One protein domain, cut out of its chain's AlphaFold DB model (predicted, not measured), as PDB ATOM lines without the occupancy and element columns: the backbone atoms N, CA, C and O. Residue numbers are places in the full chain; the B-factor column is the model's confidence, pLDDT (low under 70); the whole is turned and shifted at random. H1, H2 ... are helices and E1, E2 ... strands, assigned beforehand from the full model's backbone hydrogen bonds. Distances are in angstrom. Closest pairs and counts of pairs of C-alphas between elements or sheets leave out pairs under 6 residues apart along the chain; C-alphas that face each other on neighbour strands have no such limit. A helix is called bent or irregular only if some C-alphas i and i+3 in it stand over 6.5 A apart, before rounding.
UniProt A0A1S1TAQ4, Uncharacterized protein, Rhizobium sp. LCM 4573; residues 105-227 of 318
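This is residues 105 to 227 of the 318 residues of an uncharacterized protein of Rhizobium sp. LCM 4573 (UniProt A0A1S1TAQ4). A small sheet of three strands has one arm of a long bent helix, H1a, packed over one face, while the other arm, H1b, runs on beyond the sheet towards one end of the domain. A second helix, H2, meets edge strand E3 with its last residues and reaches away towards the other end. The printed part has 123 residues, with H1, E1, E2, E3 and H2 in that order; the sheet, E1 - E2 - E3, is antiparallel, and the class is mixed, helices and strands. The whole is elongated, 53 by 31 by 22 A, and only just compact, close to loose, with a radius of gyration of the C-alphas of 16.1 A.

H1, residues 123 to 149, was assigned as one helix by its hydrogen bonds but is bent: C-alphas 132 and 135 are 7.3 A apart. Its arms, H1a, 123 to 132, and H1b, 135 to 149, stand at a steep tilt of 69 degrees, only just short of about perpendicular. E1, 158 to 166, E2, 171 to 179, and E3, 194 to 198, form a meander, each strand the antiparallel neighbour of the one before. In the hairpin E1 and E2, N 161 and O 176 are 2.9 A apart, within hydrogen-bond range; in the hairpin E2 and E3, N 196 and O 175 are 2.8 A apart. H1a is on the sheet, in two layers, helix on one face; its closest C-alphas to E1 are those of Ala 126 and Ile 165, 6.1 A. H1b is not on it. H2, 213 to 227, stands only just at the sheet's level, height 3.8 A; its closest C-alphas to E3 are those of Arg 226 and Ala 196, 4.3 A. H1a and H1b are apart from H2. In H1a, H1b and H2 every O i to N i+4 pair is within hydrogen-bond range.

H1a begins at C-alpha 123 (19.740, 18.121, -23.342) and H1b spans 21.1 A. E1 spans 25.6 A and E2 26.5 A. H2 spans 20.8 A and ends at C-alpha 227 (6.163, 23.282, -15.873).

The two C-alphas farthest apart, of Lys 150 and Val 210, are 53.8 A apart. The printed part has no cut; the links E2 to E3 and E3 to H2 are long. Residues 205 to 206 have pLDDT under 70.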
ATOM      1  N   PHE A 105      18.482  19.918 -12.838       85.00
ATOM      2  CA  PHE A 105      18.285  19.122 -14.041       85.00
ATOM      3  C   PHE A 105      19.393  18.066 -14.133       85.00
ATOM      4  O   PHE A 105      20.566  18.416 -14.235       85.00
ATOM      5  N   VAL A 106      19.023  16.786 -14.108       86.69
ATOM      6  CA  VAL A 106      19.969  15.658 -14.169       86.69
ATOM      7  C   VAL A 106      20.163  15.237 -15.625       86.69
ATOM      8  O   VAL A 106      19.195  14.895 -16.310       86.69
ATOM      9  N   LEU A 107      21.403  15.293 -16.115       87.38
ATOM     10  CA  LEU A 107      21.740  15.027 -17.523       87.38
ATOM     11  C   LEU A 107      22.039  13.554 -17.796       87.38
ATOM     12  O   LEU A 107      21.882  13.093 -18.922       87.38
ATOM     13  N   GLU A 108      22.481  12.838 -16.770       86.12
ATOM     14  CA  GLU A 108      22.824  11.415 -16.799       86.12
ATOM     15  C   GLU A 108      21.576  10.544 -16.978       86.12
ATOM     16  O   GLU A 108      21.630   9.444 -17.527       86.12
ATOM     17  N   ASP A 109      20.447  11.072 -16.522       84.56
ATOM     18  CA  ASP A 109      19.133  10.485 -16.659       84.56
ATOM     19  C   ASP A 109      18.631  10.499 -18.110       84.56
ATOM     20  O   ASP A 109      19.003  11.349 -18.923       84.56
ATOM     21  N   ARG A 110      17.668   9.619 -18.414       84.62
ATOM     22  CA  ARG A 110      17.022   9.527 -19.732       84.62
ATOM     23  C   ARG A 110      16.608  10.905 -20.266       84.62
ATOM     24  O   ARG A 110      15.855  11.635 -19.621       84.62
ATOM     25  N   ALA A 111      17.063  11.235 -21.473       88.12
ATOM     26  CA  ALA A 111      16.665  12.465 -22.153       88.12
ATOM     27  C   ALA A 111      15.187  12.423 -22.578       88.12
ATOM     28  O   ALA A 111      14.766  11.466 -23.235       88.12
ATOM     29  N   VAL A 112      14.444  13.478 -22.237       89.50
ATOM     30  CA  VAL A 112      13.036  13.712 -22.611       89.50
ATOM     31  C   VAL A 112      12.895  14.646 -23.811       89.50
ATOM     32  O   VAL A 112      11.827  14.715 -24.409       89.50
ATOM     33  N   TYR A 113      13.958  15.373 -24.166       89.38
ATOM     34  CA  TYR A 113      13.987  16.219 -25.359       89.38
ATOM     35  C   TYR A 113      14.869  15.598 -26.434       89.38
ATOM     36  O   TYR A 113      16.101  15.578 -26.317       89.38
ATOM     37  N   ARG A 114      14.228  15.116 -27.497       88.75
ATOM     38  CA  ARG A 114      14.878  14.454 -28.631       88.75
ATOM     39  C   ARG A 114      14.437  15.091 -29.938       88.75
ATOM     40  O   ARG A 114      13.332  15.619 -30.056       88.75
ATOM     41  N   CYS A 115      15.328  15.076 -30.919       88.69
ATOM     42  CA  CYS A 115      14.976  15.502 -32.263       88.69
ATOM     43  C   CYS A 115      14.057  14.469 -32.934       88.69
ATOM     44  O   CYS A 115      14.384  13.286 -32.950       88.69
ATOM     45  N   LEU A 116      12.965  14.922 -33.553       87.06
ATOM     46  CA  LEU A 116      12.003  14.051 -34.240       87.06
ATOM     47  C   LEU A 116      12.590  13.336 -35.468       87.06
ATOM     48  O   LEU A 116      12.149  12.240 -35.797       87.06
ATOM     49  N   ASP A 117      13.586  13.934 -36.128       88.44
ATOM     50  CA  ASP A 117      14.127  13.409 -37.389       88.44
ATOM     51  C   ASP A 117      15.265  12.399 -37.188       88.44
ATOM     52  O   ASP A 117      15.420  11.466 -37.974       88.44
ATOM     53  N   CYS A 118      16.099  12.595 -36.163       89.38
ATOM     54  CA  CYS A 118      17.313  11.794 -35.952       89.38
ATOM     55  C   CYS A 118      17.421  11.147 -34.566       89.38
ATOM     56  O   CYS A 118      18.439  10.520 -34.280       89.38
ATOM     57  N   ASP A 119      16.422  11.342 -33.700       87.44
ATOM     58  CA  ASP A 119      16.384  10.850 -32.314       87.44
ATOM     59  C   ASP A 119      17.592  11.274 -31.446       87.44
ATOM     60  O   ASP A 119      17.907  10.695 -30.406       87.44
ATOM     61  N   HIS A 120      18.307  12.328 -31.851       89.25
ATOM     62  CA  HIS A 120      19.431  12.833 -31.073       89.25
ATOM     63  C   HIS A 120      18.934  13.554 -29.815       89.25
ATOM     64  O   HIS A 120      18.061  14.422 -29.893       89.25
ATOM     65  N   GLY A 121      19.511  13.214 -28.659       89.88
ATOM     66  CA  GLY A 121      19.225  13.878 -27.389       89.88
ATOM     67  C   GLY A 121      19.723  15.322 -27.393       89.88
ATOM     68  O   GLY A 121      20.873  15.589 -27.729       89.88
ATOM     69  N   LEU A 122      18.857  16.261 -27.016       91.38
ATOM     70  CA  LEU A 122      19.141  17.698 -27.122       91.38
ATOM     71  C   LEU A 122      19.588  18.333 -25.803       91.38
ATOM     72  O   LEU A 122      20.035  19.475 -25.798       91.38
ATOM     73  N   GLU A 123      19.480  17.608 -24.691       92.62
ATOM     74  CA  GLU A 123      19.740  18.121 -23.342       92.62
ATOM     75  C   GLU A 123      21.209  18.487 -23.127       92.62
ATOM     76  O   GLU A 123      21.518  19.658 -22.899       92.62
ATOM     77  N   SER A 124      22.126  17.525 -23.260       93.06
ATOM     78  CA  SER A 124      23.562  17.770 -23.071       93.06
ATOM     79  C   SER A 124      24.115  18.807 -24.060       93.06
ATOM     80  O   SER A 124      24.743  19.762 -23.600       93.06
ATOM     81  N   PRO A 125      23.813  18.742 -25.379       93.81
ATOM     82  CA  PRO A 125      24.224  19.789 -26.316       93.81
ATOM     83  C   PRO A 125      23.713  21.186 -25.940       93.81
ATOM     84  O   PRO A 125      24.415  22.181 -26.136       93.81
ATOM     85  N   ALA A 126      22.502  21.281 -25.381       94.62
ATOM     86  CA  ALA A 126      21.949  22.553 -24.938       94.62
ATOM     87  C   ALA A 126      22.704  23.105 -23.716       94.62
ATOM     88  O   ALA A 126      23.015  24.297 -23.690       94.62
ATOM     89  N   TYR A 127      23.041  22.264 -22.733       95.25
ATOM     90  CA  TYR A 127      23.832  22.688 -21.571       95.25
ATOM     91  C   TYR A 127      25.280  23.046 -21.936       95.25
ATOM     92  O   TYR A 127      25.809  24.025 -21.405       95.25
ATOM     93  N   ASP A 128      25.891  22.357 -22.902       95.12
ATOM     94  CA  ASP A 128      27.209  22.721 -23.438       95.12
ATOM     95  C   ASP A 128      27.190  24.103 -24.105       95.12
ATOM     96  O   ASP A 128      28.090  24.929 -23.909       95.12
ATOM     97  N   ALA A 129      26.151  24.383 -24.898       96.06
ATOM     98  CA  ALA A 129      25.958  25.691 -25.513       96.06
ATOM     99  C   ALA A 129      25.707  26.784 -24.464       96.06
ATOM    100  O   ALA A 129      26.269  27.877 -24.570       96.06
ATOM    101  N   LEU A 130      24.927  26.483 -23.421       96.38
ATOM    102  CA  LEU A 130      24.709  27.391 -22.298       96.38
ATOM    103  C   LEU A 130      26.015  27.693 -21.554       96.38
ATOM    104  O   LEU A 130      26.291  28.859 -21.272       96.38
ATOM    105  N   GLY A 131      26.854  26.677 -21.325       96.31
ATOM    106  CA  GLY A 131      28.206  26.809 -20.778       96.31
ATOM    107  C   GLY A 131      29.069  27.800 -21.550       96.31
ATOM    108  O   GLY A 131      29.653  28.714 -20.967       96.31
ATOM    109  N   LYS A 132      29.080  27.687 -22.881       96.75
ATOM    110  CA  LYS A 132      29.803  28.616 -23.765       96.75
ATOM    111  C   LYS A 132      29.217  30.033 -23.734       96.75
ATOM    112  O   LYS A 132      29.951  31.004 -23.910       96.75
ATOM    113  N   ALA A 133      27.913  30.166 -23.490       96.75
ATOM    114  CA  ALA A 133      27.212  31.446 -23.448       96.75
ATOM    115  C   ALA A 133      27.304  32.176 -22.092       96.75
ATOM    116  O   ALA A 133      26.963  33.362 -22.028       96.75
ATOM    117  N   LEU A 134      27.786  31.532 -21.018       95.44
ATOM    118  CA  LEU A 134      27.773  32.101 -19.660       95.44
ATOM    119  C   LEU A 134      28.440  33.477 -19.555       95.44
ATOM    120  O   LEU A 134      27.921  34.359 -18.873       95.44
ATOM    121  N   GLY A 135      29.555  33.700 -20.256       96.00
ATOM    122  CA  GLY A 135      30.238  34.998 -20.253       96.00
ATOM    123  C   GLY A 135      29.356  36.135 -20.786       96.00
ATOM    124  O   GLY A 135      29.284  37.208 -20.183       96.00
ATOM    125  N   ALA A 136      28.634  35.889 -21.882       95.94
ATOM    126  CA  ALA A 136      27.699  36.854 -22.456       95.94
ATOM    127  C   ALA A 136      26.471  37.058 -21.552       95.94
ATOM    128  O   ALA A 136      26.042  38.194 -21.341       95.94
ATOM    129  N   ILE A 137      25.951  35.974 -20.967       95.25
ATOM    130  CA  ILE A 137      24.830  36.011 -20.018       95.25
ATOM    131  C   ILE A 137      25.193  36.871 -18.803       95.25
ATOM    132  O   ILE A 137      24.460  37.801 -18.476       95.25
ATOM    133  N   ASN A 138      26.354  36.641 -18.189       94.94
ATOM    134  CA  ASN A 138      26.816  37.404 -17.030       94.94
ATOM    135  C   ASN A 138      27.052  38.882 -17.343       94.94
ATOM    136  O   ASN A 138      26.712  39.744 -16.533       94.94
ATOM    137  N   LYS A 139      27.569  39.202 -18.534       94.50
ATOM    138  CA  LYS A 139      27.707  40.593 -18.985       94.50
ATOM    139  C   LYS A 139      26.346  41.293 -19.103       94.50
ATOM    140  O   LYS A 139      26.190  42.431 -18.650       94.50
ATOM    141  N   ASN A 140      25.358  40.613 -19.686       92.88
ATOM    142  CA  ASN A 140      24.001  41.141 -19.822       92.88
ATOM    143  C   ASN A 140      23.315  41.289 -18.458       92.88
ATOM    144  O   ASN A 140      22.697  42.320 -18.200       92.88
ATOM    145  N   LEU A 141      23.491  40.318 -17.560       91.69
ATOM    146  CA  LEU A 141      23.000  40.395 -16.185       91.69
ATOM    147  C   LEU A 141      23.625  41.563 -15.421       91.69
ATOM    148  O   LEU A 141      22.895  42.320 -14.797       91.69
ATOM    149  N   GLY A 142      24.940  41.775 -15.507       90.50
ATOM    150  CA  GLY A 142      25.590  42.920 -14.857       90.50
ATOM    151  C   GLY A 142      25.053  44.268 -15.352       90.50
ATOM    152  O   GLY A 142      24.812  45.187 -14.563       90.50
ATOM    153  N   SER A 143      24.785  44.366 -16.657       90.00
ATOM    154  CA  SER A 143      24.150  45.548 -17.257       90.00
ATOM    155  C   SER A 143      22.725  45.734 -16.726       90.00
ATOM    156  O   SER A 143      22.367  46.825 -16.282       90.00
ATOM    157  N   PHE A 144      21.936  44.657 -16.685       91.00
ATOM    158  CA  PHE A 144      20.594  44.649 -16.107       91.00
ATOM    159  C   PHE A 144      20.597  45.087 -14.634       91.00
ATOM    160  O   PHE A 144      19.871  46.014 -14.283       91.00
ATOM    161  N   PHE A 145      21.450  44.496 -13.789       88.50
ATOM    162  CA  PHE A 145      21.558  44.828 -12.364       88.50
ATOM    163  C   PHE A 145      21.875  46.304 -12.140       88.50
ATOM    164  O   PHE A 145      21.284  46.935 -11.269       88.50
ATOM    165  N   THR A 146      22.739  46.890 -12.969       86.19
ATOM    166  CA  THR A 146      23.055  48.323 -12.892       86.19
ATOM    167  C   THR A 146      21.818  49.201 -13.111       86.19
ATOM    168  O   THR A 146      21.667  50.225 -12.449       86.19
ATOM    169  N   HIS A 147      20.926  48.825 -14.032       86.00
ATOM    170  CA  HIS A 147      19.681  49.557 -14.288       86.00
ATOM    171  C   HIS A 147      18.600  49.269 -13.240       86.00
ATOM    172  O   HIS A 147      17.920  50.195 -12.794       86.00
ATOM    173  N   TYR A 148      18.474  48.009 -12.823       87.62
ATOM    174  CA  TYR A 148      17.552  47.566 -11.783       87.62
ATOM    175  C   TYR A 148      17.823  48.272 -10.446       87.62
ATOM    176  O   TYR A 148      16.919  48.881  -9.881       87.62
ATOM    177  N   LEU A 149      19.081  48.307  -9.993       83.56
ATOM    178  CA  LEU A 149      19.475  48.954  -8.734       83.56
ATOM    179  C   LEU A 149      19.289  50.478  -8.746       83.56
ATOM    180  O   LEU A 149      19.118  51.088  -7.695       83.56
ATOM    181  N   LYS A 150      19.280  51.103  -9.928       84.25
ATOM    182  CA  LYS A 150      18.948  52.529 -10.091       84.25
ATOM    183  C   LYS A 150      17.440  52.805 -10.023       84.25
ATOM    184  O   LYS A 150      17.033  53.947 -10.212       84.25
ATOM    185  N   GLY A 151      16.614  51.779  -9.798       82.62
ATOM    186  CA  GLY A 151      15.154  51.884  -9.757       82.62
ATOM    187  C   GLY A 151      14.505  52.056 -11.131       82.62
ATOM    188  O   GLY A 151      13.331  52.402 -11.212       82.62
ATOM    189  N   GLY A 152      15.250  51.839 -12.220       77.44
ATOM    190  CA  GLY A 152      14.755  52.061 -13.581       77.44
ATOM    191  C   GLY A 152      13.895  50.923 -14.137       77.44
ATOM    192  O   GLY A 152      13.301  51.083 -15.199       77.44
ATOM    193  N   ILE A 153      13.860  49.768 -13.466       83.56
ATOM    194  CA  ILE A 153      13.177  48.558 -13.938       83.56
ATOM    195  C   ILE A 153      12.501  47.871 -12.738       83.56
ATOM    196  O   ILE A 153      13.137  47.752 -11.689       83.56
ATOM    197  N   PRO A 154      11.241  47.410 -12.859       84.94
ATOM    198  CA  PRO A 154      10.601  46.609 -11.821       84.94
ATOM    199  C   PRO A 154      11.328  45.275 -11.612       84.94
ATOM    200  O   PRO A 154      11.948  44.736 -12.530       84.94
ATOM    201  N   ARG A 155      11.219  44.722 -10.401       84.56
ATOM    202  CA  ARG A 155      11.809  43.423 -10.064       84.56
ATOM    203  C   ARG A 155      11.208  42.319 -10.947       84.56
ATOM    204  O   ARG A 155       9.991  42.131 -10.906       84.56
ATOM    205  N   PRO A 156      12.024  41.577 -11.717       86.06
ATOM    206  CA  PRO A 156      11.544  40.429 -12.464       86.06
ATOM    207  C   PRO A 156      11.403  39.213 -11.546       86.06
ATOM    208  O   PRO A 156      12.077  39.087 -10.525       86.06
ATOM    209  N   ASP A 157      10.553  38.281 -11.960       80.75
ATOM    210  CA  ASP A 157      10.370  37.008 -11.265       80.75
ATOM    211  C   ASP A 157      11.436  35.971 -11.652       80.75
ATOM    212  O   ASP A 157      11.850  35.139 -10.841       80.75
ATOM    213  N   THR A 158      11.849  35.971 -12.920       85.81
ATOM    214  CA  THR A 158      12.723  34.950 -13.505       85.81
ATOM    215  C   THR A 158      13.681  35.557 -14.523       85.81
ATOM    216  O   THR A 158      13.460  36.641 -15.060       85.81
ATOM    217  N   ILE A 159      14.755  34.823 -14.793       90.31
ATOM    218  CA  ILE A 159      15.694  35.063 -15.883       90.31
ATOM    219  C   ILE A 159      15.504  33.927 -16.884       90.31
ATOM    220  O   ILE A 159      15.559  32.754 -16.506       90.31
ATOM    221  N   SER A 160      15.302  34.270 -18.155       92.94
ATOM    222  CA  SER A 160      15.203  33.308 -19.253       92.94
ATOM    223  C   SER A 160      16.332  33.498 -20.256       92.94
ATOM    224  O   SER A 160      16.649  34.629 -20.627       92.94
ATOM    225  N   VAL A 161      16.894  32.396 -20.742       94.94
ATOM    226  CA  VAL A 161      17.889  32.387 -21.817       94.94
ATOM    227  C   VAL A 161      17.389  31.471 -22.924       94.94
ATOM    228  O   VAL A 161      17.024  30.329 -22.666       94.94
ATOM    229  N   THR A 162      17.382  31.966 -24.157       95.00
ATOM    230  CA  THR A 162      17.007  31.178 -25.334       95.00
ATOM    231  C   THR A 162      18.226  30.992 -26.218       95.00
ATOM    232  O   THR A 162      18.873  31.972 -26.584       95.00
ATOM    233  N   LEU A 163      18.529  29.741 -26.556       95.06
ATOM    234  CA  LEU A 163      19.644  29.369 -27.421       95.06
ATOM    235  C   LEU A 163      19.148  28.522 -28.588       95.06
ATOM    236  O   LEU A 163      18.167  27.791 -28.473       95.06
ATOM    237  N   GLU A 164      19.856  28.617 -29.705       94.06
ATOM    238  CA  GLU A 164      19.623  27.799 -30.891       94.06
ATOM    239  C   GLU A 164      20.621  26.641 -30.904       94.06
ATOM    240  O   GLU A 164      21.833  26.853 -30.921       94.06
ATOM    241  N   ILE A 165      20.104  25.413 -30.846       91.69
ATOM    242  CA  ILE A 165      20.870  24.175 -30.699       91.69
ATOM    243  C   ILE A 165      20.632  23.303 -31.927       91.69
ATOM    244  O   ILE A 165      19.510  22.874 -32.185       91.69
ATOM    245  N   GLY A 166      21.687  23.053 -32.698       85.88
ATOM    246  CA  GLY A 166      21.619  22.237 -33.908       85.88
ATOM    247  C   GLY A 166      21.813  20.742 -33.646       85.88
ATOM    248  O   GLY A 166      22.713  20.356 -32.904       85.88
ATOM    249  N   CYS A 167      21.014  19.915 -34.318       86.94
ATOM    250  CA  CYS A 167      21.376  18.545 -34.693       86.94
ATOM    251  C   CYS A 167      21.881  18.528 -36.146       86.94
ATOM    252  O   CYS A 167      21.849  19.544 -36.838       86.94
ATOM    253  N   ALA A 168      22.288  17.361 -36.656       86.38
ATOM    254  CA  ALA A 168      22.621  17.195 -38.078       86.38
ATOM    255  C   ALA A 168      21.443  17.516 -39.031       86.38
ATOM    256  O   ALA A 168      21.648  17.759 -40.215       86.38
ATOM    257  N   CYS A 169      20.222  17.500 -38.502       89.94
ATOM    258  CA  CYS A 169      18.960  17.664 -39.211       89.94
ATOM    259  C   CYS A 169      18.455  19.108 -39.277       89.94
ATOM    260  O   CYS A 169      18.009  19.570 -40.322       89.94
ATOM    261  N   THR A 170      18.449  19.797 -38.140       89.44
ATOM    262  CA  THR A 170      17.745  21.065 -37.955       89.44
ATOM    263  C   THR A 170      18.262  21.796 -36.716       89.44
ATOM    264  O   THR A 170      19.089  21.280 -35.961       89.44
ATOM    265  N   VAL A 171      17.775  23.016 -36.510       91.12
ATOM    266  CA  VAL A 171      18.093  23.866 -35.365       91.12
ATOM    267  C   VAL A 171      16.867  23.984 -34.468       91.12
ATOM    268  O   VAL A 171      15.772  24.307 -34.921       91.12
ATOM    269  N   HIS A 172      17.065  23.756 -33.174       90.88
ATOM    270  CA  HIS A 172      16.027  23.787 -32.154       90.88
ATOM    271  C   HIS A 172      16.229  24.967 -31.211       90.88
ATOM    272  O   HIS A 172      17.322  25.193 -30.694       90.88
ATOM    273  N   ARG A 173      15.158  25.709 -30.942       92.69
ATOM    274  CA  ARG A 173      15.165  26.789 -29.952       92.69
ATOM    275  C   ARG A 173      14.929  26.202 -28.571       92.69
ATOM    276  O   ARG A 173      13.832  25.727 -28.293       92.69
ATOM    277  N   MET A 174      15.947  26.243 -27.723       92.75
ATOM    278  CA  MET A 174      15.932  25.706 -26.365       92.75
ATOM    279  C   MET A 174      15.852  26.845 -25.357       92.75
ATOM    280  O   MET A 174      16.588  27.829 -25.462       92.75
ATOM    281  N   VAL A 175      14.955  26.711 -24.379       93.25
ATOM    282  CA  VAL A 175      14.719  27.742 -23.366       93.25
ATOM    283  C   VAL A 175      15.181  27.262 -21.997       93.25
ATOM    284  O   VAL A 175      14.807  26.188 -21.530       93.25
ATOM    285  N   PHE A 176      15.967  28.099 -21.337       93.94
ATOM    286  CA  PHE A 176      16.491  27.913 -19.995       93.94
ATOM    287  C   PHE A 176      15.889  28.945 -19.056       93.94
ATOM    288  O   PHE A 176      15.719  30.104 -19.436       93.94
ATOM    289  N   HIS A 177      15.600  28.545 -17.823       91.56
ATOM    290  CA  HIS A 177      15.016  29.416 -16.810       91.56
ATOM    291  C   HIS A 177      15.728  29.286 -15.472       91.56
ATOM    292  O   HIS A 177      16.074  28.188 -15.049       91.56
ATOM    293  N   ARG A 178      15.866  30.405 -14.763       87.94
ATOM    294  CA  ARG A 178      16.200  30.417 -13.336       87.94
ATOM    295  C   ARG A 178      15.404  31.498 -12.597       87.94
ATOM    296  O   ARG A 178      15.069  32.514 -13.213       87.94
ATOM    297  N   PRO A 179      15.075  31.320 -11.307       83.12
ATOM    298  CA  PRO A 179      14.490  32.387 -10.498       83.12
ATOM    299  C   PRO A 179      15.415  33.607 -10.421       83.12
ATOM    300  O   PRO A 179      16.635  33.457 -10.366       83.12
ATOM    301  N   PHE A 180      14.843  34.811 -10.401       85.00
ATOM    302  CA  PHE A 180      15.615  36.026 -10.152       85.00
ATOM    303  C   PHE A 180      15.869  36.209  -8.648       85.00
ATOM    304  O   PHE A 180      14.975  35.997  -7.825       85.00
ATOM    305  N   SER A 181      17.075  36.651  -8.289       82.62
ATOM    306  CA  SER A 181      17.461  36.958  -6.911       82.62
ATOM    307  C   SER A 181      18.167  38.306  -6.842       82.62
ATOM    308  O   SER A 181      19.055  38.581  -7.638       82.62
ATOM    309  N   ASP A 182      17.843  39.125  -5.844       76.19
ATOM    310  CA  ASP A 182      18.571  40.378  -5.594       76.19
ATOM    311  C   ASP A 182      20.026  40.126  -5.158       76.19
ATOM    312  O   ASP A 182      20.879  41.002  -5.272       76.19
ATOM    313  N   ALA A 183      20.316  38.912  -4.683       73.00
ATOM    314  CA  ALA A 183      21.642  38.474  -4.259       73.00
ATOM    315  C   ALA A 183      22.434  37.753  -5.369       73.00
ATOM    316  O   ALA A 183      23.446  37.114  -5.074       73.00
ATOM    317  N   ASP A 184      21.967  37.796  -6.620       76.19
ATOM    318  CA  ASP A 184      22.620  37.145  -7.758       76.19
ATOM    319  C   ASP A 184      24.043  37.683  -7.959       76.19
ATOM    320  O   ASP A 184      24.281  38.890  -8.000       76.19
ATOM    321  N   ARG A 185      25.009  36.773  -8.090       73.44
ATOM    322  CA  ARG A 185      26.432  37.111  -8.265       73.44
ATOM    323  C   ARG A 185      26.935  36.779  -9.665       73.44
ATOM    324  O   ARG A 185      28.140  36.635  -9.868       73.44
ATOM    325  N   GLY A 186      26.008  36.637 -10.608       82.19
ATOM    326  CA  GLY A 186      26.270  36.015 -11.891       82.19
ATOM    327  C   GLY A 186      26.204  34.492 -11.800       82.19
ATOM    328  O   GLY A 186      26.313  33.891 -10.733       82.19
ATOM    329  N   VAL A 187      26.012  33.885 -12.961       88.69
ATOM    330  CA  VAL A 187      25.925  32.446 -13.182       88.69
ATOM    331  C   VAL A 187      27.333  31.861 -13.203       88.69
ATOM    332  O   VAL A 187      28.180  32.313 -13.980       88.69
ATOM    333  N   ARG A 188      27.593  30.837 -12.392       87.88
ATOM    334  CA  ARG A 188      28.871  30.108 -12.382       87.88
ATOM    335  C   ARG A 188      28.757  28.756 -13.067       87.88
ATOM    336  O   ARG A 188      29.704  28.331 -13.721       87.88
ATOM    337  N   ASN A 189      27.608  28.105 -12.926       88.44
ATOM    338  CA  ASN A 189      27.338  26.782 -13.469       88.44
ATOM    339  C   ASN A 189      26.093  26.824 -14.380       88.44
ATOM    340  O   ASN A 189      25.064  27.353 -13.960       88.44
ATOM    341  N   PRO A 190      26.134  26.255 -15.602       90.50
ATOM    342  CA  PRO A 190      24.952  26.127 -16.458       90.50
ATOM    343  C   PRO A 190      23.766  25.435 -15.776       90.50
ATOM    344  O   PRO A 190      22.627  25.797 -16.050       90.50
ATOM    345  N   LEU A 191      24.025  24.496 -14.859       88.94
ATOM    346  CA  LEU A 191      23.007  23.775 -14.086       88.94
ATOM    347  C   LEU A 191      22.245  24.660 -13.084       88.94
ATOM    348  O   LEU A 191      21.217  24.239 -12.566       88.94
ATOM    349  N   GLU A 192      22.682  25.904 -12.853       87.44
ATOM    350  CA  GLU A 192      21.857  26.908 -12.162       87.44
ATOM    351  C   GLU A 192      20.613  27.297 -12.978       87.44
ATOM    352  O   GLU A 192      19.669  27.879 -12.440       87.44
ATOM    353  N   PHE A 193      20.608  27.000 -14.281       90.19
ATOM    354  CA  PHE A 193      19.421  27.075 -15.110       90.19
ATOM    355  C   PHE A 193      18.753  25.713 -15.249       90.19
ATOM    356  O   PHE A 193      19.371  24.693 -15.551       90.19
ATOM    357  N   VAL A 194      17.433  25.747 -15.155       90.19
ATOM    358  CA  VAL A 194      16.548  24.647 -15.496       90.19
ATOM    359  C   VAL A 194      16.251  24.690 -16.991       90.19
ATOM    360  O   VAL A 194      15.793  25.712 -17.512       90.19
ATOM    361  N   LEU A 195      16.455  23.570 -17.682       91.62
ATOM    362  CA  LEU A 195      16.032  23.422 -19.067       91.62
ATOM    363  C   LEU A 195      14.506  23.276 -19.144       91.62
ATOM    364  O   LEU A 195      13.929  22.232 -18.842       91.62
ATOM    365  N   ALA A 196      13.848  24.326 -19.630       89.88
ATOM    366  CA  ALA A 196      12.430  24.301 -19.962       89.88
ATOM    367  C   ALA A 196      12.158  23.663 -21.326       89.88
ATOM    368  O   ALA A 196      11.004  23.634 -21.744       89.88
ATOM    369  N   GLY A 197      13.190  23.170 -22.013       87.69
ATOM    370  CA  GLY A 197      13.104  22.441 -23.273       87.69
ATOM    371  C   GLY A 197      12.740  23.306 -24.480       87.69
ATOM    372  O   GLY A 197      12.669  24.536 -24.370       87.69
ATOM    373  N   PRO A 198      12.482  22.661 -25.629       86.25
ATOM    374  CA  PRO A 198      12.113  23.338 -26.854       86.25
ATOM    375  C   PRO A 198      10.693  23.892 -26.793       86.25
ATOM    376  O   PRO A 198       9.833  23.389 -26.050       86.25
ATOM    377  N   ASP A 199      10.466  24.942 -27.584       75.75
ATOM    378  CA  ASP A 199       9.155  25.576 -27.739       75.75
ATOM    379  C   ASP A 199       8.118  24.639 -28.341       75.75
ATOM    380  O   ASP A 199       6.960  24.699 -27.930       75.75
ATOM    381  N   ASP A 200       8.549  23.735 -29.218       80.38
ATOM    382  CA  ASP A 200       7.693  22.710 -29.796       80.38
ATOM    383  C   ASP A 200       7.369  21.611 -28.761       80.38
ATOM    384  O   ASP A 200       8.266  20.867 -28.344       80.38
ATOM    385  N   PRO A 201       6.104  21.485 -28.313       72.12
ATOM    386  CA  PRO A 201       5.704  20.432 -27.391       72.12
ATOM    387  C   PRO A 201       5.771  19.032 -28.013       72.12
ATOM    388  O   PRO A 201       5.865  18.074 -27.254       72.12
ATOM    389  N   ALA A 202       5.764  18.893 -29.345       76.69
ATOM    390  CA  ALA A 202       5.867  17.591 -30.008       76.69
ATOM    391  C   ALA A 202       7.217  16.902 -29.752       76.69
ATOM    392  O   ALA A 202       7.321  15.688 -29.862       76.69
ATOM    393  N   MET A 203       8.238  17.671 -29.361       77.50
ATOM    394  CA  MET A 203       9.575  17.171 -29.035       77.50
ATOM    395  C   MET A 203       9.701  16.584 -27.622       77.50
ATOM    396  O   MET A 203      10.773  16.107 -27.252       77.50
ATOM    397  N   LEU A 204       8.628  16.627 -26.823       78.31
ATOM    398  CA  LEU A 204       8.472  15.770 -25.646       78.31
ATOM    399  C   LEU A 204       8.083  14.363 -26.117       78.31
ATOM    400  O   LEU A 204       6.967  13.899 -25.884       78.31
ATOM    401  N   THR A 205       8.983  13.713 -26.846       67.62
ATOM    402  CA  THR A 205       8.770  12.347 -27.317       67.62
ATOM    403  C   THR A 205       9.078  11.344 -26.216       67.62
ATOM    404  O   THR A 205       9.755  11.654 -25.237       67.62
ATOM    405  N   ASP A 206       8.562  10.126 -26.370       64.62
ATOM    406  CA  ASP A 206       8.835   9.000 -25.472       64.62
ATOM    407  C   ASP A 206       8.452   9.236 -24.002       64.62
ATOM    408  O   ASP A 206       9.023   8.620 -23.102       64.62
ATOM    409  N   ILE A 207       7.479  10.111 -23.738       72.56
ATOM    410  CA  ILE A 207       6.776  10.131 -22.445       72.56
ATOM    411  C   ILE A 207       5.648   9.092 -22.405       72.56
ATOM    412  O   ILE A 207       5.287   8.614 -21.331       72.56
ATOM    413  N   ASP A 208       5.134   8.706 -23.575       72.62
ATOM    414  CA  ASP A 208       4.130   7.661 -23.739       72.62
ATOM    415  C   ASP A 208       4.831   6.325 -24.009       72.62
ATOM    416  O   ASP A 208       5.451   6.127 -25.055       72.62
ATOM    417  N   GLY A 209       4.763   5.394 -23.055       76.62
ATOM    418  CA  GLY A 209       5.436   4.104 -23.178       76.62
ATOM    419  C   GLY A 209       5.450   3.281 -21.895       76.62
ATOM    420  O   GLY A 209       4.836   3.635 -20.889       76.62
ATOM    421  N   VAL A 210       6.152   2.146 -21.947       81.69
ATOM    422  CA  VAL A 210       6.392   1.277 -20.788       81.69
ATOM    423  C   VAL A 210       7.821   1.504 -20.322       81.69
ATOM    424  O   VAL A 210       8.767   1.206 -21.049       81.69
ATOM    425  N   PHE A 211       7.969   2.011 -19.103       84.06
ATOM    426  CA  PHE A 211       9.259   2.396 -18.542       84.06
ATOM    427  C   PHE A 211       9.492   1.750 -17.183       84.06
ATOM    428  O   PHE A 211       8.557   1.276 -16.526       84.06
ATOM    429  N   SER A 212      10.752   1.742 -16.748       84.88
ATOM    430  CA  SER A 212      11.051   1.409 -15.363       84.88
ATOM    431  C   SER A 212      10.505   2.496 -14.432       84.88
ATOM    432  O   SER A 212      10.234   3.630 -14.828       84.88
ATOM    433  N   ARG A 213      10.351   2.161 -13.151       80.12
ATOM    434  CA  ARG A 213       9.936   3.133 -12.134       80.12
ATOM    435  C   ARG A 213      10.891   4.327 -12.072       80.12
ATOM    436  O   ARG A 213      10.438   5.461 -11.937       80.12
ATOM    437  N   ASP A 214      12.188   4.058 -12.130       82.06
ATOM    438  CA  ASP A 214      13.212   5.079 -11.943       82.06
ATOM    439  C   ASP A 214      13.249   6.016 -13.166       82.06
ATOM    440  O   ASP A 214      13.315   7.234 -12.994       82.06
ATOM    441  N   ASP A 215      13.020   5.479 -14.374       84.81
ATOM    442  CA  ASP A 215      12.777   6.283 -15.579       84.81
ATOM    443  C   ASP A 215      11.545   7.186 -15.418       84.81
ATOM    444  O   ASP A 215      11.623   8.384 -15.675       84.81
ATOM    445  N   CYS A 216      10.410   6.650 -14.946       85.88
ATOM    446  CA  CYS A 216       9.196   7.444 -14.729       85.88
ATOM    447  C   CYS A 216       9.424   8.593 -13.739       85.88
ATOM    448  O   CYS A 216       8.946   9.705 -13.965       85.88
ATOM    449  N   ILE A 217      10.148   8.343 -12.642       83.75
ATOM    450  CA  ILE A 217      10.476   9.374 -11.646       83.75
ATOM    451  C   ILE A 217      11.371  10.445 -12.270       83.75
ATOM    452  O   ILE A 217      11.121  11.634 -12.076       83.75
ATOM    453  N   SER A 218      12.384  10.038 -13.030       86.38
ATOM    454  CA  SER A 218      13.293  10.959 -13.704       86.38
ATOM    455  C   SER A 218      12.582  11.835 -14.746       86.38
ATOM    456  O   SER A 218      12.678  13.066 -14.702       86.38
ATOM    457  N   ILE A 219      11.779  11.224 -15.624       88.25
ATOM    458  CA  ILE A 219      10.943  11.935 -16.601       88.25
ATOM    459  C   ILE A 219      10.035  12.928 -15.874       88.25
ATOM    460  O   ILE A 219       9.963  14.101 -16.242       88.25
ATOM    461  N   PHE A 220       9.377  12.491 -14.797       88.00
ATOM    462  CA  PHE A 220       8.477  13.344 -14.033       88.00
ATOM    463  C   PHE A 220       9.199  14.537 -13.393       88.00
ATOM    464  O   PHE A 220       8.703  15.657 -13.495       88.00
ATOM    465  N   LYS A 221      10.399  14.350 -12.825       87.62
ATOM    466  CA  LYS A 221      11.241  15.452 -12.322       87.62
ATOM    467  C   LYS A 221      11.534  16.491 -13.410       87.62
ATOM    468  O   LYS A 221      11.331  17.685 -13.185       87.62
ATOM    469  N   LYS A 222      11.942  16.052 -14.608       89.88
ATOM    470  CA  LYS A 222      12.213  16.943 -15.755       89.88
ATOM    471  C   LYS A 222      10.950  17.688 -16.215       89.88
ATOM    472  O   LYS A 222      11.022  18.872 -16.553       89.88
ATOM    473  N   LEU A 223       9.782  17.045 -16.163       89.38
ATOM    474  CA  LEU A 223       8.495  17.684 -16.468       89.38
ATOM    475  C   LEU A 223       8.076  18.711 -15.408       89.38
ATOM    476  O   LEU A 223       7.657  19.808 -15.776       89.38
ATOM    477  N   LEU A 224       8.233  18.411 -14.114       88.25
ATOM    478  CA  LEU A 224       7.962  19.361 -13.026       88.25
ATOM    479  C   LEU A 224       8.805  20.632 -13.184       88.25
ATOM    480  O   LEU A 224       8.280  21.745 -13.106       88.25
ATOM    481  N   LEU A 225      10.088  20.457 -13.497       88.00
ATOM    482  CA  LEU A 225      11.017  21.534 -13.817       88.00
ATOM    483  C   LEU A 225      10.561  22.361 -15.031       88.00
ATOM    484  O   LEU A 225      10.504  23.593 -14.953       88.00
ATOM    485  N   ARG A 226      10.161  21.705 -16.132       89.12
ATOM    486  CA  ARG A 226       9.599  22.377 -17.319       89.12
ATOM    487  C   ARG A 226       8.354  23.189 -16.966       89.12
ATOM    488  O   ARG A 226       8.240  24.342 -17.383       89.12
ATOM    489  N   TRP A 227       7.417  22.613 -16.214       88.19
ATOM    490  CA  TRP A 227       6.163  23.282 -15.873       88.19
ATOM    491  C   TRP A 227       6.385  24.474 -14.951       88.19
ATOM    492  O   TRP A 227       5.819  25.539 -15.195       88.19
TER     493      TRP A 227